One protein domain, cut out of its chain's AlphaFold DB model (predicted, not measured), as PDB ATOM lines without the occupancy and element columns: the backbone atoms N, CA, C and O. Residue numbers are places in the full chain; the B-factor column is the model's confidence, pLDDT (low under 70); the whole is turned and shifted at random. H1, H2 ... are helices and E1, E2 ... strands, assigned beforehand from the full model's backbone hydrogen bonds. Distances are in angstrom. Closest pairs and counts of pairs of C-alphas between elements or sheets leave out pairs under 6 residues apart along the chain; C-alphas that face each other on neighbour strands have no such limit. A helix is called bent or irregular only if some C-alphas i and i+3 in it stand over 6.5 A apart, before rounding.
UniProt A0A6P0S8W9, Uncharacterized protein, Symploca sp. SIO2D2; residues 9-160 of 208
ATOM      1  N   ASP A   9      79.702 116.743 105.302       62.91
ATOM      2  CA  ASP A   9      78.715 117.473 106.115       62.91
ATOM      3  C   ASP A   9      78.437 118.892 105.594       62.91
ATOM      4  O   ASP A   9      77.309 119.383 105.658       62.91
ATOM      5  N   ILE A  10      79.470 119.570 105.088       62.84
ATOM      6  CA  ILE A  10      79.357 120.930 104.554       62.84
ATOM      7  C   ILE A  10      78.677 120.911 103.205       62.84
ATOM      8  O   ILE A  10      77.746 121.677 102.982       62.84
ATOM      9  N   LEU A  11      79.112 120.011 102.334       64.75
ATOM     10  CA  LEU A  11      78.538 119.874 101.013       64.75
ATOM     11  C   LEU A  11      77.059 119.438 101.109       64.75
ATOM     12  O   LEU A  11      76.224 120.046 100.453       64.75
ATOM     13  N   GLN A  12      76.693 118.524 102.020       63.09
ATOM     14  CA  GLN A  12      75.309 118.058 102.228       63.09
ATOM     15  C   GLN A  12      74.381 119.163 102.757       63.09
ATOM     16  O   GLN A  12      73.175 119.119 102.521       63.09
ATOM     17  N   ASN A  13      74.930 120.142 103.482       56.91
ATOM     18  CA  ASN A  13      74.194 121.283 104.036       56.91
ATOM     19  C   ASN A  13      74.395 122.581 103.228       56.91
ATOM     20  O   ASN A  13      74.034 123.661 103.703       56.91
ATOM     21  N   SER A  14      74.979 122.490 102.033       58.31
ATOM     22  CA  SER A  14      75.188 123.610 101.111       58.31
ATOM     23  C   SER A  14      74.291 123.486  99.877       58.31
ATOM     24  O   SER A  14      73.598 122.489  99.698       58.31
ATOM     25  N   GLU A  15      74.315 124.484  98.990       53.50
ATOM     26  CA  GLU A  15      73.655 124.382  97.680       53.50
ATOM     27  C   GLU A  15      74.370 123.414  96.716       53.50
ATOM     28  O   GLU A  15      73.834 123.092  95.653       53.50
ATOM     29  N   PHE A  16      75.559 122.910  97.077       48.78
ATOM     30  CA  PHE A  16      76.203 121.830  96.338       48.78
ATOM     31  C   PHE A  16      75.424 120.536  96.563       48.78
ATOM     32  O   PHE A  16      75.400 119.980  97.657       48.78
ATOM     33  N   LYS A  17      74.802 120.020  95.503       45.22
ATOM     34  CA  LYS A  17      74.236 118.672  95.528       45.22
ATOM     35  C   LYS A  17      75.379 117.665  95.620       45.22
ATOM     36  O   LYS A  17      76.027 117.373  94.622       45.22
ATOM     37  N   LEU A  18      75.617 117.120  96.808       51.69
ATOM     38  CA  LEU A  18      76.226 115.797  96.892       51.69
ATOM     39  C   LEU A  18      75.230 114.770  96.390       51.69
ATOM     40  O   LEU A  18      74.022 114.960  96.547       51.69
ATOM     41  N   TYR A  19      75.741 113.688  95.809       44.34
ATOM     42  CA  TYR A  19      74.919 112.558  95.409       44.34
ATOM     43  C   TYR A  19      74.051 112.110  96.593       44.34
ATOM     44  O   TYR A  19      74.530 111.511  97.555       44.34
ATOM     45  N   GLN A  20      72.765 112.444  96.525       43.72
ATOM     46  CA  GLN A  20      71.718 111.748  97.250       43.72
ATOM     47  C   GLN A  20      71.269 110.611  96.335       43.72
ATOM     48  O   GLN A  20      71.137 110.864  95.133       43.72
ATOM     49  N   PRO A  21      71.064 109.385  96.847       40.44
ATOM     50  CA  PRO A  21      70.698 108.257  96.006       40.44
ATOM     51  C   PRO A  21      69.508 108.626  95.120       40.44
ATOM     52  O   PRO A  21      68.418 108.908  95.617       40.44
ATOM     53  N   LEU A  22      69.732 108.650  93.805       39.53
ATOM     54  CA  LEU A  22      68.660 108.689  92.820       39.53
ATOM     55  C   LEU A  22      67.958 107.334  92.898       39.53
ATOM     56  O   LEU A  22      68.481 106.340  92.400       39.53
ATOM     57  N   ASP A  23      66.826 107.292  93.598       46.03
ATOM     58  CA  ASP A  23      65.792 106.248  93.552       46.03
ATOM     59  C   ASP A  23      66.248 104.769  93.627       46.03
ATOM     60  O   ASP A  23      65.500 103.870  93.237       46.03
ATOM     61  N   SER A  24      67.433 104.462  94.170       46.31
ATOM     62  CA  SER A  24      67.933 103.086  94.309       46.31
ATOM     63  C   SER A  24      68.217 102.706  95.765       46.31
ATOM     64  O   SER A  24      68.626 103.515  96.594       46.31
ATOM     65  N   ALA A  25      67.911 101.452  96.092       52.06
ATOM     66  CA  ALA A  25      67.619 100.963  97.439       52.06
ATOM     67  C   ALA A  25      68.830 100.735  98.379       52.06
ATOM     68  O   ALA A  25      68.695 100.010  99.365       52.06
ATOM     69  N   SER A  26      69.999 101.336  98.130       62.94
ATOM     70  CA  SER A  26      71.164 101.267  99.033       62.94
ATOM     71  C   SER A  26      72.233 102.297  98.661       62.94
ATOM     72  O   SER A  26      72.438 102.552  97.477       62.94
ATOM     73  N   GLU A  27      72.950 102.851  99.648       68.94
ATOM     74  CA  GLU A  27      74.128 103.689  99.374       68.94
ATOM     75  C   GLU A  27      75.186 102.905  98.567       68.94
ATOM     76  O   GLU A  27      75.436 101.736  98.880       68.94
ATOM     77  N   PRO A  28      75.808 103.518  97.541       73.56
ATOM     78  CA  PRO A  28      76.873 102.883  96.769       73.56
ATOM     79  C   PRO A  28      78.108 102.609  97.639       73.56
ATOM     80  O   PRO A  28      78.387 103.347  98.585       73.56
ATOM     81  N   ASP A  29      78.862 101.559  97.309       80.75
ATOM     82  CA  ASP A  29      80.076 101.182  98.038       80.75
ATOM     83  C   ASP A  29      81.175 102.242  97.857       80.75
ATOM     84  O   ASP A  29      81.627 102.495  96.743       80.75
ATOM     85  N   LYS A  30      81.596 102.871  98.958       80.69
ATOM     86  CA  LYS A  30      82.601 103.950  98.993       80.69
ATOM     87  C   LYS A  30      84.010 103.446  99.351       80.69
ATOM     88  O   LYS A  30      84.886 104.256  99.650       80.69
ATOM     89  N   SER A  31      84.236 102.131  99.386       82.19
ATOM     90  CA  SER A  31      85.567 101.550  99.612       82.19
ATOM     91  C   SER A  31      86.562 101.966  98.525       82.19
ATOM     92  O   SER A  31      86.193 102.225  97.379       82.19
ATOM     93  N   ALA A  32      87.844 102.055  98.893       82.19
ATOM     94  CA  ALA A  32      88.900 102.591  98.032       82.19
ATOM     95  C   ALA A  32      88.985 101.887  96.665       82.19
ATOM     96  O   ALA A  32      89.167 102.538  95.639       82.19
ATOM     97  N   ASP A  33      88.805 100.567  96.639       87.81
ATOM     98  CA  ASP A  33      88.830  99.741  95.432       87.81
ATOM     99  C   ASP A  33      87.587  99.908  94.541       87.81
ATOM    100  O   ASP A  33      87.609  99.498  93.380       87.81
ATOM    101  N   LYS A  34      86.529 100.559  95.040       89.44
ATOM    102  CA  LYS A  34      85.283 100.828  94.308       89.44
ATOM    103  C   LYS A  34      85.150 102.238  93.761       89.44
ATOM    104  O   LYS A  34      84.350 102.451  92.853       89.44
ATOM    105  N   ILE A  35      85.961 103.192  94.223       87.88
ATOM    106  CA  ILE A  35      85.865 104.594  93.784       87.88
ATOM    107  C   ILE A  35      86.016 104.717  92.262       87.88
ATOM    108  O   ILE A  35      85.183 105.354  91.619       87.88
ATOM    109  N   LYS A  36      87.033 104.078  91.667       92.12
ATOM    110  CA  LYS A  36      87.260 104.123  90.212       92.12
ATOM    111  C   LYS A  36      86.087 103.531  89.430       92.12
ATOM    112  O   LYS A  36      85.619 104.154  88.484       92.12
ATOM    113  N   GLU A  37      85.592 102.367  89.851       91.62
ATOM    114  CA  GLU A  37      84.442 101.699  89.226       91.62
ATOM    115  C   GLU A  37      83.196 102.597  89.258       91.62
ATOM    116  O   GLU A  37      82.517 102.760  88.244       91.62
ATOM    117  N   ASN A  38      82.936 103.239  90.400       88.81
ATOM    118  CA  ASN A  38      81.814 104.160  90.566       88.81
ATOM    119  C   ASN A  38      81.953 105.442  89.733       88.81
ATOM    120  O   ASN A  38      80.944 105.988  89.293       88.81
ATOM    121  N   LEU A  39      83.172 105.930  89.492       89.00
ATOM    122  CA  LEU A  39      83.404 107.025  88.542       89.00
ATOM    123  C   LEU A  39      83.151 106.557  87.099       89.00
ATOM    124  O   LEU A  39      82.456 107.219  86.337       89.00
ATOM    125  N   GLU A  40      83.674 105.389  86.720       91.81
ATOM    126  CA  GLU A  40      83.574 104.856  85.353       91.81
ATOM    127  C   GLU A  40      82.139 104.527  84.928       91.81
ATOM    128  O   GLU A  40      81.773 104.724  83.764       91.81
ATOM    129  N   ASN A  41      81.330 104.018  85.860       89.44
ATOM    130  CA  ASN A  41      79.930 103.684  85.617       89.44
ATOM    131  C   ASN A  41      78.977 104.885  85.804       89.44
ATOM    132  O   ASN A  41      77.784 104.751  85.530       89.44
ATOM    133  N   GLY A  42      79.494 106.047  86.223       85.38
ATOM    134  CA  GLY A  42      78.720 107.272  86.428       85.38
ATOM    135  C   GLY A  42      77.889 107.300  87.714       85.38
ATOM    136  O   GLY A  42      77.013 108.151  87.843       85.38
ATOM    137  N   THR A  43      78.136 106.393  88.664       86.19
ATOM    138  CA  THR A  43      77.535 106.451  90.009       86.19
ATOM    139  C   THR A  43      78.055 107.664  90.779       86.19
ATOM    140  O   THR A  43      77.293 108.307  91.498       86.19
ATOM    141  N   PHE A  44      79.339 107.998  90.611       83.75
ATOM    142  CA  PHE A  44      79.965 109.204  91.149       83.75
ATOM    143  C   PHE A  44      80.346 110.165  90.023       83.75
ATOM    144  O   PHE A  44      80.958 109.770  89.037       83.75
ATOM    145  N   GLU A  45      80.028 111.447  90.206       83.31
ATOM    146  CA  GLU A  45      80.437 112.528  89.294       83.31
ATOM    147  C   GLU A  45      81.813 113.108  89.661       83.31
ATOM    148  O   GLU A  45      82.494 113.705  88.830       83.31
ATOM    149  N   ALA A  46      82.224 112.942  90.920       86.62
ATOM    150  CA  ALA A  46      83.507 113.377  91.449       86.62
ATOM    151  C   ALA A  46      83.917 112.482  92.624       86.62
ATOM    152  O   ALA A  46      83.069 111.884  93.289       86.62
ATOM    153  N   ALA A  47      85.218 112.424  92.897       88.19
ATOM    154  CA  ALA A  47      85.768 111.714  94.041       88.19
ATOM    155  C   ALA A  47      86.913 112.502  94.671       88.19
ATOM    156  O   ALA A  47      87.578 113.311  94.023       88.19
ATOM    157  N   GLU A  48      87.145 112.219  95.943       89.44
ATOM    158  CA  GLU A  48      88.283 112.699  96.709       89.44
ATOM    159  C   GLU A  48      88.914 111.522  97.453       89.44
ATOM    160  O   GLU A  48      88.227 110.535  97.737       89.44
ATOM    161  N   TRP A  49      90.221 111.602  97.706       89.25
ATOM    162  CA  TRP A  49      90.926 110.576  98.464       89.25
ATOM    163  C   TRP A  49      92.012 111.161  99.371       89.25
ATOM    164  O   TRP A  49      91.752 111.343 100.554       89.25
ATOM    165  N   ILE A  50      93.219 111.463  98.868       91.25
ATOM    166  CA  ILE A  50      94.307 112.014  99.707       91.25
ATOM    167  C   ILE A  50      95.115 113.086  98.971       91.25
ATOM    168  O   ILE A  50      95.392 114.159  99.508       91.25
ATOM    169  N   GLY A  51      95.555 112.791  97.751       92.75
ATOM    170  CA  GLY A  51      96.508 113.608  97.016       92.75
ATOM    171  C   GLY A  51      97.249 112.800  95.952       92.75
ATOM    172  O   GLY A  51      97.062 111.586  95.849       92.75
ATOM    173  N   PRO A  52      98.139 113.438  95.170       96.69
ATOM    174  CA  PRO A  52      98.650 112.851  93.936       96.69
ATOM    175  C   PRO A  52      99.215 111.436  94.097       96.69
ATOM    176  O   PRO A  52      98.976 110.589  93.250       96.69
ATOM    177  N   HIS A  53      99.954 111.141  95.170       97.00
ATOM    178  CA  HIS A  53     100.561 109.824  95.350       97.00
ATOM    179  C   HIS A  53      99.546 108.676  95.418       97.00
ATOM    180  O   HIS A  53      99.769 107.648  94.774       97.00
ATOM    181  N   ASP A  54      98.468 108.841  96.177       95.50
ATOM    182  CA  ASP A  54      97.503 107.768  96.427       95.50
ATOM    183  C   ASP A  54      96.392 107.781  95.377       95.50
ATOM    184  O   ASP A  54      96.015 106.728  94.865       95.50
ATOM    185  N   ASP A  55      95.942 108.965  94.958       95.44
ATOM    186  CA  ASP A  55      94.898 109.126  93.943       95.44
ATOM    187  C   ASP A  55      95.314 108.474  92.610       95.44
ATOM    188  O   ASP A  55      94.495 107.889  91.895       95.44
ATOM    189  N   MET A  56      96.610 108.527  92.273       94.75
ATOM    190  CA  MET A  56      97.136 107.849  91.086       94.75
ATOM    191  C   MET A  56      97.248 106.332  91.266       94.75
ATOM    192  O   MET A  56      97.052 105.605  90.297       94.75
ATOM    193  N   GLN A  57      97.515 105.833  92.477       95.31
ATOM    194  CA  GLN A  57      97.513 104.387  92.749       95.31
ATOM    195  C   GLN A  57      96.111 103.785  92.658       95.31
ATOM    196  O   GLN A  57      95.965 102.646  92.225       95.31
ATOM    197  N   LEU A  58      95.087 104.566  93.007       93.44
ATOM    198  CA  LEU A  58      93.686 104.205  92.796       93.44
ATOM    199  C   LEU A  58      93.245 104.313  91.326       93.44
ATOM    200  O   LEU A  58      92.123 103.941  90.994       93.44
ATOM    201  N   GLY A  59      94.098 104.831  90.436       94.31
ATOM    202  CA  GLY A  59      93.776 104.975  89.017       94.31
ATOM    203  C   GLY A  59      92.682 106.009  88.736       94.31
ATOM    204  O   GLY A  59      92.053 105.942  87.685       94.31
ATOM    205  N   LEU A  60      92.438 106.969  89.641       93.56
ATOM    206  CA  LEU A  60      91.337 107.938  89.491       93.56
ATOM    207  C   LEU A  60      91.501 108.826  88.251       93.56
ATOM    208  O   LEU A  60      90.529 109.196  87.608       93.56
ATOM    209  N   HIS A  61      92.744 109.115  87.881       93.56
ATOM    210  CA  HIS A  61      93.107 109.827  86.656       93.56
ATOM    211  C   HIS A  61      92.787 109.065  85.359       93.56
ATOM    212  O   HIS A  61      92.733 109.674  84.293       93.56
ATOM    213  N   GLU A  62      92.601 107.746  85.435       93.62
ATOM    214  CA  GLU A  62      92.223 106.900  84.300       93.62
ATOM    215  C   GLU A  62      90.717 106.641  84.248       93.62
ATOM    216  O   GLU A  62      90.232 106.062  83.274       93.62
ATOM    217  N   ALA A  63      89.974 107.035  85.289       91.38
ATOM    218  CA  ALA A  63      88.532 106.888  85.286       91.38
ATOM    219  C   ALA A  63      87.930 107.695  84.129       91.38
ATOM    220  O   ALA A  63      88.402 108.774  83.749       91.38
ATOM    221  N   ARG A  64      86.880 107.129  83.542       86.06
ATOM    222  CA  ARG A  64      86.226 107.685  82.364       86.06
ATOM    223  C   ARG A  64      85.771 109.127  82.626       86.06
ATOM    224  O   ARG A  64      85.247 109.436  83.687       86.06
ATOM    225  N   ASP A  65      85.954 109.989  81.627       84.75
ATOM    226  CA  ASP A  65      85.493 111.385  81.619       84.75
ATOM    227  C   ASP A  65      86.134 112.316  82.681       84.75
ATOM    228  O   ASP A  65      85.770 113.492  82.759       84.75
ATOM    229  N   ILE A  66      87.162 111.863  83.414       90.88
ATOM    230  CA  ILE A  66      87.939 112.717  84.324       90.88
ATOM    231  C   ILE A  66      88.853 113.667  83.542       90.88
ATOM    232  O   ILE A  66      89.712 113.258  82.761       90.88
ATOM    233  N   LYS A  67      88.666 114.969  83.782       93.88
ATOM    234  CA  LYS A  67      89.437 116.056  83.149       93.88
ATOM    235  C   LYS A  67      89.991 117.074  84.135       93.88
ATOM    236  O   LYS A  67      90.836 117.875  83.755       93.88
ATOM    237  N   PHE A  68      89.528 117.064  85.380       95.56
ATOM    238  CA  PHE A  68      89.841 118.105  86.352       95.56
ATOM    239  C   PHE A  68      90.361 117.497  87.644       95.56
ATOM    240  O   PHE A  68      89.807 116.519  88.141       95.56
ATOM    241  N   TYR A  69      91.388 118.122  88.212       96.69
ATOM    242  CA  TYR A  69      91.905 117.795  89.531       96.69
ATOM    243  C   TYR A  69      91.992 119.064  90.381       96.69
ATOM    244  O   TYR A  69      92.885 119.896  90.206       96.69
ATOM    245  N   TYR A  70      91.013 119.246  91.268       95.81
ATOM    246  CA  TYR A  70      90.848 120.491  92.013       95.81
ATOM    247  C   TYR A  70      91.671 120.555  93.306       95.81
ATOM    248  O   TYR A  70      91.886 119.552  93.981       95.81
ATOM    249  N   TYR A  71      92.086 121.767  93.686       94.81
ATOM    250  CA  TYR A  71      92.762 122.064  94.952       94.81
ATOM    251  C   TYR A  71      92.350 123.438  95.529       94.81
ATOM    252  O   TYR A  71      91.908 124.320  94.791       94.81
ATOM    253  N   PRO A  72      92.534 123.696  96.837       92.88
ATOM    254  CA  PRO A  72      92.880 122.729  97.876       92.88
ATOM    255  C   PRO A  72      91.657 121.904  98.309       92.88
ATOM    256  O   PRO A  72      90.533 122.401  98.267       92.88
ATOM    257  N   GLY A  73      91.881 120.685  98.805       89.50
ATOM    258  CA  GLY A  73      90.872 119.944  99.567       89.50
ATOM    259  C   GLY A  73      90.643 120.627 100.915       89.50
ATOM    260  O   GLY A  73      91.291 120.296 101.904       89.50
ATOM    261  N   TRP A  74      89.773 121.641 100.960       86.62
ATOM    262  CA  TRP A  74      89.576 122.482 102.154       86.62
ATOM    263  C   TRP A  74      89.059 121.699 103.362       86.62
ATOM    264  O   TRP A  74      89.181 122.171 104.493       86.62
ATOM    265  N   TRP A  75      88.460 120.533 103.112       83.62
ATOM    266  CA  TRP A  75      87.961 119.635 104.137       83.62
ATOM    267  C   TRP A  75      89.076 118.949 104.927       83.62
ATOM    268  O   TRP A  75      88.933 118.697 106.120       83.62
ATOM    269  N   GLU A  76      90.218 118.702 104.297       83.81
ATOM    270  CA  GLU A  76      91.349 118.019 104.917       83.81
ATOM    271  C   GLU A  76      92.645 118.768 104.586       83.81
ATOM    272  O   GLU A  76      93.461 118.312 103.789       83.81
ATOM    273  N   PRO A  77      92.874 119.948 105.201       82.38
ATOM    274  CA  PRO A  77      94.078 120.740 104.941       82.38
ATOM    275  C   PRO A  77      95.360 120.052 105.434       82.38
ATOM    276  O   PRO A  77      96.460 120.421 105.024       82.38
ATOM    277  N   SER A  78      95.222 119.099 106.358       81.94
ATOM    278  CA  SER A  78      96.272 118.196 106.816       81.94
ATOM    279  C   SER A  78      95.634 117.019 107.546       81.94
ATOM    280  O   SER A  78      94.816 117.215 108.452       81.94
ATOM    281  N   THR A  79      96.027 115.803 107.180       81.88
ATOM    282  CA  THR A  79      95.502 114.578 107.782       81.88
ATOM    283  C   THR A  79      96.474 114.069 108.838       81.88
ATOM    284  O   THR A  79      97.630 113.757 108.562       81.88
ATOM    285  N   THR A  80      95.999 113.980 110.082       85.94
ATOM    286  CA  THR A  80      96.717 113.308 111.172       85.94
ATOM    287  C   THR A  80      96.141 111.911 111.377       85.94
ATOM    288  O   THR A  80      94.918 111.737 111.450       85.94
ATOM    289  N   PHE A  81      97.036 110.929 111.465       86.38
ATOM    290  CA  PHE A  81      96.706 109.541 111.770       86.38
ATOM    291  C   PHE A  81      96.802 109.277 113.270       86.38
ATOM    292  O   PHE A  81      97.690 109.790 113.951       86.38
ATOM    293  N   ASP A  82      95.905 108.429 113.763       90.12
ATOM    294  CA  ASP A  82      95.814 108.050 115.166       90.12
ATOM    295  C   ASP A  82      96.038 106.544 115.309       90.12
ATOM    296  O   ASP A  82      95.504 105.750 114.533       90.12
ATOM    297  N   VAL A  83      96.766 106.136 116.349       93.38
ATOM    298  CA  VAL A  83      96.814 104.733 116.773       93.38
ATOM    299  C   VAL A  83      95.966 104.584 118.026       93.38
ATOM    300  O   VAL A  83      96.254 105.182 119.064       93.38
ATOM    301  N   GLN A  84      94.917 103.768 117.943       95.12
ATOM    302  CA  GLN A  84      94.060 103.465 119.085       95.12
ATOM    303  C   GLN A  84      94.552 102.203 119.787       95.12
ATOM    304  O   GLN A  84      94.765 101.163 119.166       95.12
ATOM    305  N   VAL A  85      94.711 102.288 121.106       96.44
ATOM    306  CA  VAL A  85      95.151 101.169 121.942       96.44
ATOM    307  C   VAL A  85      94.084 100.898 122.989       96.44
ATOM    308  O   VAL A  85      93.564 101.825 123.610       96.44
ATOM    309  N   ASN A  86      93.767  99.620 123.216       98.00
ATOM    310  CA  ASN A  86      92.886  99.243 124.316       98.00
ATOM    311  C   ASN A  86      93.451  99.770 125.645       98.00
ATOM    312  O   ASN A  86      94.606  99.507 125.989       98.00
ATOM    313  N   LYS A  87      92.615 100.489 126.396       97.94
ATOM    314  CA  LYS A  87      93.017 101.180 127.622       97.94
ATOM    315  C   LYS A  87      93.596 100.232 128.675       97.94
ATOM    316  O   LYS A  87      94.679 100.493 129.188       97.94
ATOM    317  N   ASP A  88      92.946  99.099 128.930       98.25
ATOM    318  CA  ASP A  88      93.402  98.143 129.946       98.25
ATOM    319  C   ASP A  88      94.746  97.515 129.570       98.25
ATOM    320  O   ASP A  88      95.598  97.270 130.423       98.25
ATOM    321  N   ARG A  89      94.967  97.249 128.276       97.81
ATOM    322  CA  ARG A  89      96.261  96.767 127.775       97.81
ATOM    323  C   ARG A  89      97.335  97.835 127.920       97.81
ATOM    324  O   ARG A  89      98.432  97.513 128.361       97.81
ATOM    325  N   TRP A  90      97.010  99.083 127.599       98.00
ATOM    326  CA  TRP A  90      97.919 100.211 127.748       98.00
ATOM    327  C   TRP A  90      98.360 100.411 129.201       98.00
ATOM    328  O   TRP A  90      99.550 100.568 129.468       98.00
ATOM    329  N   GLU A  91      97.422 100.360 130.147       97.88
ATOM    330  CA  GLU A  91      97.689 100.548 131.578       97.88
ATOM    331  C   GLU A  91      98.530  99.415 132.181       97.88
ATOM    332  O   GLU A  91      99.294  99.653 133.113       97.88
ATOM    333  N   ARG A  92      98.457  98.205 131.609       97.75
ATOM    334  CA  ARG A  92      99.290  97.055 132.003       97.75
ATOM    335  C   ARG A  92     100.719  97.109 131.465       97.75
ATOM    336  O   ARG A  92     101.551  96.334 131.927       97.75
ATOM    337  N   LEU A  93     101.016  97.964 130.484       97.62
ATOM    338  CA  LEU A  93     102.376  98.104 129.967       97.62
ATOM    339  C   LEU A  93     103.268  98.827 130.976       97.62
ATOM    340  O   LEU A  93     102.926  99.913 131.463       97.62
ATOM    341  N   ASP A  94     104.466  98.279 131.186       98.38
ATOM    342  CA  ASP A  94     105.546  98.985 131.871       98.38
ATOM    343  C   ASP A  94     105.755 100.372 131.259       98.38
ATOM    344  O   ASP A  94     105.682 100.562 130.038       98.38
ATOM    345  N   LYS A  95     106.115 101.345 132.101       98.19
ATOM    346  CA  LYS A  95     106.329 102.733 131.666       98.19
ATOM    347  C   LYS A  95     107.319 102.841 130.508       98.19
ATOM    348  O   LYS A  95     107.061 103.595 129.576       98.19
ATOM    349  N   LYS A  96     108.388 102.032 130.500       98.44
ATOM    350  CA  LYS A  96     109.361 101.992 129.394       98.44
ATOM    351  C   LYS A  96     108.709 101.692 128.037       98.44
ATOM    352  O   LYS A  96     109.037 102.349 127.058       98.44
ATOM    353  N   TYR A  97     107.748 100.768 127.981       98.50
ATOM    354  CA  TYR A  97     107.065 100.418 126.734       98.50
ATOM    355  C   TYR A  97     106.026 101.463 126.344       98.50
ATOM    356  O   TYR A  97     105.894 101.758 125.161       98.50
ATOM    357  N   GLN A  98     105.359 102.096 127.315       98.38
ATOM    358  CA  GLN A  98     104.508 103.256 127.034       98.38
ATOM    359  C   GLN A  98     105.320 104.409 126.412       98.38
ATOM    360  O   GLN A  98     104.847 105.064 125.485       98.38
ATOM    361  N   TYR A  99     106.547 104.652 126.889       98.38
ATOM    362  CA  TYR A  99     107.433 105.667 126.309       98.38
ATOM    363  C   TYR A  99     107.914 105.295 124.907       98.38
ATOM    364  O   TYR A  99     107.797 106.122 124.007       98.38
ATOM    365  N   ILE A 100     108.394 104.063 124.710       98.56
ATOM    366  CA  ILE A 100     108.824 103.574 123.390       98.56
ATOM    367  C   ILE A 100     107.677 103.672 122.382       98.56
ATOM    368  O   ILE A 100     107.875 104.178 121.284       98.56
ATOM    369  N   PHE A 101     106.468 103.261 122.770       98.25
ATOM    370  CA  PHE A 101     105.291 103.342 121.910       98.25
ATOM    371  C   PHE A 101     104.985 104.784 121.492       98.25
ATOM    372  O   PHE A 101     104.816 105.060 120.310       98.25
ATOM    373  N   LYS A 102     104.972 105.727 122.445       97.62
ATOM    374  CA  LYS A 102     104.760 107.149 122.132       97.62
ATOM    375  C   LYS A 102     105.838 107.692 121.198       97.62
ATOM    376  O   LYS A 102     105.504 108.387 120.247       97.62
ATOM    377  N   ALA A 103     107.107 107.373 121.458       98.38
ATOM    378  CA  ALA A 103     108.222 107.800 120.618       98.38
ATOM    379  C   ALA A 103     108.082 107.276 119.182       98.38
ATOM    380  O   ALA A 103     108.237 108.053 118.244       98.38
ATOM    381  N   ALA A 104     107.703 106.004 119.021       98.06
ATOM    382  CA  ALA A 104     107.420 105.420 117.714       98.06
ATOM    383  C   ALA A 104     106.282 106.166 116.999       98.06
ATOM    384  O   ALA A 104     106.461 106.571 115.858       98.06
ATOM    385  N   CYS A 105     105.161 106.450 117.674       97.25
ATOM    386  CA  CYS A 105     104.072 107.231 117.076       97.25
ATOM    387  C   CYS A 105     104.524 108.627 116.615       97.25
ATOM    388  O   CYS A 105     104.157 109.049 115.521       97.25
ATOM    389  N   TYR A 106     105.321 109.341 117.420       95.94
ATOM    390  CA  TYR A 106     105.845 110.657 117.036       95.94
ATOM    391  C   TYR A 106     106.766 110.578 115.816       95.94
ATOM    392  O   TYR A 106     106.629 111.387 114.901       95.94
ATOM    393  N   GLN A 107     107.683 109.608 115.793       97.44
ATOM    394  CA  GLN A 107     108.589 109.409 114.666       97.44
ATOM    395  C   GLN A 107     107.813 109.056 113.394       97.44
ATOM    396  O   GLN A 107     107.984 109.722 112.379       97.44
ATOM    397  N   THR A 108     106.900 108.088 113.472       96.75
ATOM    398  CA  THR A 108     106.067 107.680 112.337       96.75
ATOM    399  C   THR A 108     105.222 108.838 111.808       96.75
ATOM    400  O   THR A 108     105.105 108.998 110.600       96.75
ATOM    401  N   HIS A 109     104.670 109.693 112.677       94.69
ATOM    402  CA  HIS A 109     103.930 110.879 112.234       94.69
ATOM    403  C   HIS A 109     104.795 111.826 111.383       94.69
ATOM    404  O   HIS A 109     104.345 112.301 110.339       94.69
ATOM    405  N   LEU A 110     106.038 112.079 111.803       95.38
ATOM    406  CA  LEU A 110     106.974 112.925 111.059       95.38
ATOM    407  C   LEU A 110     107.421 112.275 109.743       95.38
ATOM    408  O   LEU A 110     107.496 112.955 108.722       95.38
ATOM    409  N   GLU A 111     107.693 110.969 109.764       96.50
ATOM    410  CA  GLU A 111     108.090 110.200 108.580       96.50
ATOM    411  C   GLU A 111     106.987 110.190 107.522       96.50
ATOM    412  O   GLU A 111     107.261 110.525 106.373       96.50
ATOM    413  N   ILE A 112     105.737 109.914 107.914       94.62
ATOM    414  CA  ILE A 112     104.581 109.943 107.008       94.62
ATOM    415  C   ILE A 112     104.471 111.312 106.333       94.62
ATOM    416  O   ILE A 112     104.360 111.390 105.111       94.62
ATOM    417  N   LEU A 113     104.543 112.405 107.101       93.25
ATOM    418  CA  LEU A 113     104.448 113.753 106.538       93.25
ATOM    419  C   LEU A 113     105.568 114.032 105.520       93.25
ATOM    420  O   LEU A 113     105.310 114.568 104.440       93.25
ATOM    421  N   ALA A 114     106.810 113.675 105.854       95.62
ATOM    422  CA  ALA A 114     107.956 113.866 104.970       95.62
ATOM    423  C   ALA A 114     107.834 113.031 103.685       95.62
ATOM    424  O   ALA A 114     108.048 113.543 102.584       95.62
ATOM    425  N   GLU A 115     107.435 111.770 103.822       96.31
ATOM    426  CA  GLU A 115     107.278 110.829 102.721       96.31
ATOM    427  C   GLU A 115     106.165 111.265 101.755       96.31
ATOM    428  O   GLU A 115     106.375 111.276 100.538       96.31
ATOM    429  N   TYR A 116     105.011 111.708 102.266       96.00
ATOM    430  CA  TYR A 116     103.938 112.238 101.421       96.00
ATOM    431  C   TYR A 116     104.352 113.519 100.697       96.00
ATOM    432  O   TYR A 116     104.038 113.659  99.516       96.00
ATOM    433  N   ASN A 117     105.093 114.429 101.338       94.62
ATOM    434  CA  ASN A 117     105.610 115.625 100.664       94.62
ATOM    435  C   ASN A 117     106.517 115.259  99.480       94.62
ATOM    436  O   ASN A 117     106.348 115.781  98.375       94.62
ATOM    437  N   GLU A 118     107.445 114.321  99.679       97.50
ATOM    438  CA  GLU A 118     108.327 113.847  98.613       97.50
ATOM    439  C   GLU A 118     107.528 113.182  97.484       97.50
ATOM    440  O   GLU A 118     107.658 113.552  96.311       97.50
ATOM    441  N   LYS A 119     106.685 112.206  97.820       97.88
ATOM    442  CA  LYS A 119     105.957 111.407  96.834       97.88
ATOM    443  C   LYS A 119     104.932 112.230  96.068       97.88
ATOM    444  O   LYS A 119     104.913 112.149  94.839       97.88
ATOM    445  N   ASN A 120     104.146 113.065  96.748       97.25
ATOM    446  CA  ASN A 120     103.188 113.954  96.094       97.25
ATOM    447  C   ASN A 120     103.895 114.917  95.139       97.25
ATOM    448  O   ASN A 120     103.418 115.103  94.021       97.25
ATOM    449  N   SER A 121     105.060 115.465  95.517       95.88
ATOM    450  CA  SER A 121     105.821 116.361  94.634       95.88
ATOM    451  C   SER A 121     106.214 115.681  93.317       95.88
ATOM    452  O   SER A 121     106.042 116.255  92.243       95.88
ATOM    453  N   LYS A 122     106.671 114.423  93.377       97.88
ATOM    454  CA  LYS A 122     107.088 113.642  92.203       97.88
ATOM    455  C   LYS A 122     105.895 113.203  91.359       97.88
ATOM    456  O   LYS A 122     105.940 113.300  90.134       97.88
ATOM    457  N   VAL A 123     104.845 112.693  91.998       97.94
ATOM    458  CA  VAL A 123     103.680 112.142  91.296       97.94
ATOM    459  C   VAL A 123     102.864 113.247  90.633       97.94
ATOM    460  O   VAL A 123     102.450 113.069  89.493       97.94
ATOM    461  N   LEU A 124     102.741 114.423  91.254       97.38
ATOM    462  CA  LEU A 124     102.094 115.576  90.627       97.38
ATOM    463  C   LEU A 124     102.789 116.003  89.325       97.38
ATOM    464  O   LEU A 124     102.123 116.332  88.345       97.38
ATOM    465  N   GLN A 125     104.125 115.985  89.289       96.94
ATOM    466  CA  GLN A 125     104.878 116.289  88.065       96.94
ATOM    467  C   GLN A 125     104.641 115.232  86.984       96.94
ATOM    468  O   GLN A 125     104.407 115.570  85.826       96.94
ATOM    469  N   LYS A 126     104.639 113.948  87.361       96.88
ATOM    470  CA  LYS A 126     104.333 112.852  86.432       96.88
ATOM    471  C   LYS A 126     102.915 112.948  85.879       96.88
ATOM    472  O   LYS A 126     102.743 112.753  84.684       96.88
ATOM    473  N   LEU A 127     101.934 113.295  86.713       96.38
ATOM    474  CA  LEU A 127     100.551 113.503  86.292       96.38
ATOM    475  C   LEU A 127     100.470 114.554  85.179       96.38
ATOM    476  O   LEU A 127      99.906 114.280  84.126       96.38
ATOM    477  N   LYS A 128     101.124 115.708  85.366       95.56
ATOM    478  CA  LYS A 128     101.170 116.787  84.364       95.56
ATOM    479  C   LYS A 128     101.795 116.362  83.034       95.56
ATOM    480  O   LYS A 128     101.340 116.797  81.984       95.56
ATOM    481  N   ILE A 129     102.855 115.554  83.083       96.81
ATOM    482  CA  ILE A 129     103.592 115.119  81.888       96.81
ATOM    483  C   ILE A 129     102.833 114.015  81.148       96.81
ATOM    484  O   ILE A 129     102.712 114.061  79.927       96.81
ATOM    485  N   ASN A 130     102.339 113.020  81.882       96.75
ATOM    486  CA  ASN A 130     101.776 111.803  81.303       96.75
ATOM    487  C   ASN A 130     100.288 111.944  80.959       96.75
ATOM    488  O   ASN A 130      99.811 111.258  80.061       96.75
ATOM    489  N   HIS A 131      99.569 112.841  81.641       95.31
ATOM    490  CA  HIS A 131      98.143 113.096  81.432       95.31
ATOM    491  C   HIS A 131      97.894 114.605  81.268       95.31
ATOM    492  O   HIS A 131      97.214 115.221  82.091       95.31
ATOM    493  N   PRO A 132      98.436 115.233  80.206       94.06
ATOM    494  CA  PRO A 132      98.310 116.677  79.981       94.06
ATOM    495  C   PRO A 132      96.861 117.136  79.741       94.06
ATOM    496  O   PRO A 132      96.584 118.330  79.738       94.06
ATOM    497  N   ASN A 133      95.937 116.196  79.530       92.75
ATOM    498  CA  ASN A 133      94.501 116.429  79.427       92.75
ATOM    499  C   ASN A 133      93.798 116.601  80.787       92.75
ATOM    500  O   ASN A 133      92.606 116.897  80.793       92.75
ATOM    501  N   ILE A 134      94.491 116.378  81.910       96.50
ATOM    502  CA  ILE A 134      93.962 116.625  83.254       96.50
ATOM    503  C   ILE A 134      94.404 118.013  83.710       96.50
ATOM    504  O   ILE A 134      95.581 118.267  83.976       96.50
ATOM    505  N   GLU A 135      93.439 118.915  83.837       96.62
ATOM    506  CA  GLU A 135      93.655 120.274  84.308       96.62
ATOM    507  C   GLU A 135      93.678 120.315  85.839       96.62
ATOM    508  O   GLU A 135      92.705 119.968  86.512       96.62
ATOM    509  N   ILE A 136      94.797 120.769  86.405       96.50
ATOM    510  CA  ILE A 136      94.939 120.960  87.852       96.50
ATOM    511  C   ILE A 136      94.493 122.380  88.193       96.50
ATOM    512  O   ILE A 136      95.181 123.348  87.860       96.50
ATOM    513  N   LEU A 137      93.346 122.504  88.857       96.25
ATOM    514  CA  LEU A 137      92.638 123.771  89.010       96.25
ATOM    515  C   LEU A 137      92.468 124.160  90.468       96.25
ATOM    516  O   LEU A 137      92.153 123.341  91.325       96.25
ATOM    517  N   ARG A 138      92.615 125.452  90.752       95.44
ATOM    518  CA  ARG A 138      92.220 125.977  92.054       95.44
ATOM    519  C   ARG A 138      90.702 126.151  92.087       95.44
ATOM    520  O   ARG A 138      90.136 126.678  91.130       95.44
ATOM    521  N   PHE A 139      90.051 125.794  93.190       91.81
ATOM    522  CA  PHE A 139      88.679 126.238  93.442       91.81
ATOM    523  C   PHE A 139      88.591 127.771  93.392       91.81
ATOM    524  O   PHE A 139      89.519 128.477  93.805       91.81
ATOM    525  N   THR A 140      87.479 128.292  92.867       93.38
ATOM    526  CA  THR A 140      87.283 129.741  92.744       93.38
ATOM    527  C   THR A 140      87.190 130.394  94.129       93.38
ATOM    528  O   THR A 140      86.792 129.733  95.093       93.38
ATOM    529  N   PRO A 141      87.527 131.691  94.260       93.25
ATOM    530  CA  PRO A 141      87.368 132.409  95.526       93.25
ATOM    531  C   PRO A 141      85.950 132.305  96.095       93.25
ATOM    532  O   PRO A 141      85.794 132.048  97.281       93.25
ATOM    533  N   GLU A 142      84.933 132.392  95.237       89.75
ATOM    534  CA  GLU A 142      83.524 132.255  95.618       89.75
ATOM    535  C   GLU A 142      83.218 130.902  96.280       89.75
ATOM    536  O   GLU A 142      82.629 130.862  97.360       89.75
ATOM    537  N   ILE A 143      83.681 129.793  95.686       86.75
ATOM    538  CA  ILE A 143      83.515 128.449  96.263       86.75
ATOM    539  C   ILE A 143      84.234 128.361  97.611       86.75
ATOM    540  O   ILE A 143      83.687 127.837  98.581       86.75
ATOM    541  N   MET A 144      85.454 128.895  97.689       88.81
ATOM    542  CA  MET A 144      86.254 128.859  98.912       88.81
ATOM    543  C   MET A 144      85.629 129.681 100.047       88.81
ATOM    544  O   MET A 144      85.637 129.234 101.197       88.81
ATOM    545  N   ASP A 145      85.055 130.845  99.743       89.19
ATOM    546  CA  ASP A 145      84.375 131.704 100.715       89.19
ATOM    547  C   ASP A 145      83.068 131.071 101.211       89.19
ATOM    548  O   ASP A 145      82.790 131.072 102.419       89.19
ATOM    549  N   ALA A 146      82.300 130.455 100.305       85.94
ATOM    550  CA  ALA A 146      81.107 129.692 100.654       85.94
ATOM    551  C   ALA A 146      81.452 128.495 101.558       85.94
ATOM    552  O   ALA A 146      80.863 128.334 102.630       85.94
ATOM    553  N   ALA A 147      82.465 127.708 101.184       85.44
ATOM    554  CA  ALA A 147      82.935 126.562 101.956       85.44
ATOM    555  C   ALA A 147      83.423 126.966 103.353       85.44
ATOM    556  O   ALA A 147      83.071 126.323 104.346       85.44
ATOM    557  N   LYS A 148      84.190 128.059 103.456       88.25
ATOM    558  CA  LYS A 148      84.649 128.603 104.739       88.25
ATOM    559  C   LYS A 148      83.470 129.012 105.621       88.25
ATOM    560  O   LYS A 148      83.434 128.643 106.791       88.25
ATOM    561  N   THR A 149      82.512 129.752 105.064       88.75
ATOM    562  CA  THR A 149      81.334 130.231 105.801       88.75
ATOM    563  C   THR A 149      80.500 129.067 106.324       88.75
ATOM    564  O   THR A 149      80.134 129.042 107.497       88.75
ATOM    565  N   ALA A 150      80.245 128.065 105.481       85.38
ATOM    566  CA  ALA A 150      79.505 126.876 105.877       85.38
ATOM    567  C   ALA A 150      80.250 126.061 106.952       85.38
ATOM    568  O   ALA A 150      79.634 125.656 107.937       85.38
ATOM    569  N   THR A 151      81.573 125.901 106.813       86.62
ATOM    570  CA  THR A 151      82.444 125.248 107.810       86.62
ATOM    571  C   THR A 151      82.356 125.940 109.169       86.62
ATOM    572  O   THR A 151      82.071 125.297 110.179       86.62
ATOM    573  N   ASP A 152      82.556 127.261 109.199       88.62
ATOM    574  CA  ASP A 152      82.506 128.046 110.434       88.62
ATOM    575  C   ASP A 152      81.109 127.926 111.087       88.62
ATOM    576  O   ASP A 152      81.003 127.619 112.276       88.62
ATOM    577  N   ASN A 153      80.029 128.054 110.307       87.88
ATOM    578  CA  ASN A 153      78.656 127.920 110.805       87.88
ATOM    579  C   ASN A 153      78.360 126.532 111.388       87.88
ATOM    580  O   ASN A 153      77.726 126.427 112.443       87.88
ATOM    581  N   TYR A 154      78.803 125.465 110.719       87.12
ATOM    582  CA  TYR A 154      78.598 124.101 111.194       87.12
ATOM    583  C   TYR A 154      79.325 123.868 112.519       87.12
ATOM    584  O   TYR A 154      78.714 123.379 113.468       87.12
ATOM    585  N   LEU A 155      80.606 124.241 112.612       88.50
ATOM    586  CA  LEU A 155      81.412 124.043 113.819       88.50
ATOM    587  C   LEU A 155      80.818 124.792 115.020       88.50
ATOM    588  O   LEU A 155      80.715 124.228 116.112       88.50
ATOM    589  N   GLU A 156      80.361 126.032 114.822       90.75
ATOM    590  CA  GLU A 156      79.690 126.808 115.871       90.75
ATOM    591  C   GLU A 156      78.360 126.163 116.293       90.75
ATOM    592  O   GLU A 156      78.114 125.968 117.488       90.75
ATOM    593  N   LYS A 157      77.517 125.759 115.332       89.81
ATOM    594  CA  LYS A 157      76.242 125.077 115.609       89.81
ATOM    595  C   LYS A 157      76.461 123.755 116.342       89.81
ATOM    596  O   LYS A 157      75.780 123.480 117.330       89.81
ATOM    597  N   TRP A 158      77.431 122.955 115.906       88.62
ATOM    598  CA  TRP A 158      77.796 121.699 116.558       88.62
ATOM    599  C   TRP A 158      78.310 121.942 117.979       88.62
ATOM    600  O   TRP A 158      77.957 121.216 118.910       88.62
ATOM    601  N   GLY A 159      79.063 123.021 118.190       90.69
ATOM    602  CA  GLY A 159      79.456 123.488 119.515       90.69
ATOM    603  C   GLY A 159      78.270 123.794 120.433       90.69
ATOM    604  O   GLY A 159      78.368 123.591 121.636       90.69
ATOM    605  N   GLN A 160      77.116 124.209 119.922       92.31
ATOM    606  CA  GLN A 160      75.952 124.569 120.746       92.31
ATOM    607  C   GLN A 160      75.085 123.372 121.176       92.31
ATOM    608  O   GLN A 160      74.175 123.537 121.994       92.31
TER     609      GLN A 160
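Overview. This is residues 9 to 160 of the 208 residues of an uncharacterized protein of Symploca sp. SIO2D2 (UniProt A0A6P0S8W9). One long helix, H5, runs most of the length, with a loose head of H2, H3, loops and the two-strand sheet E1-E2 around its last part. From E1 an extended stretch leads out to H4 near the first end of H5, where residues 84 to 89 and 91 to 97 stick out, while H6 runs off from E2 as another arm with short H1 packed on it. The printed part has 152 residues, in order H1 H2 H3 E1 H4 H5 E2 H6; the sheet, E1 = E2, is parallel, and the class is mostly helix. The whole is loose, with a radius of gyration of the C-alphas of 19.6 A and spans of 55 by 45 by 36 A.

Along the chain. H1, residues 9 to 12, begins at C-alpha 9 (78.715, 117.473, 106.115). H2 is residues 32 to 40, 13.9 A, and only just irregular, with C-alphas 33 and 36 7.0 A apart. H3 is residues 52 to 57, E1 68 to 71, and H4 87 to 92. H5, residues 95 to 130, covers 51.4 A from C-alpha 95 (106.329, 102.733, 131.666). E2 is residues 135 to 138. H6, residues 141 to 159, 26.8 A, ends at C-alpha 159 (79.456, 123.488, 119.515).

Arrangement. H1 touches residues 147 to 154 of H6, closest at the C-alphas of Ile 10 and Ala 150, 6.1 A. H2 touches no helix. H3 touches residues 116 to 127 of H5, about perpendicular at 85 degrees; the C-alphas of His 53 and Asn 120 are closest, 5.0 A. E1, H4 H5 and E2 form a strand-helix-strand unit, parallel neighbour strands joined through helices, with a right-handed crossover. E1 and E2 stand at 29 degrees, with N 69 and O 135 2.8 A apart, within hydrogen-bond range. H4 and H5 are close but not clearly touching, the closest C-alphas, Trp 90 and Gln 98, being 7.3 A apart. Every O i to N i+4 pair is within range in H4 and H6, against 3 of 5 in H2, 1 of 2 in H3 and 31 of 32 in H5; H1 is too short for one.

Size, cuts and confidence. The C-alphas of Asp 23 and Lys 96 are farthest apart, 56.6 A. The printed part has no cut. The links H1 to H2, H2 to H3 and E1 to H4 are long. Mean pLDDT of the printed part is 87.4, with residues 9 to 27 under 70.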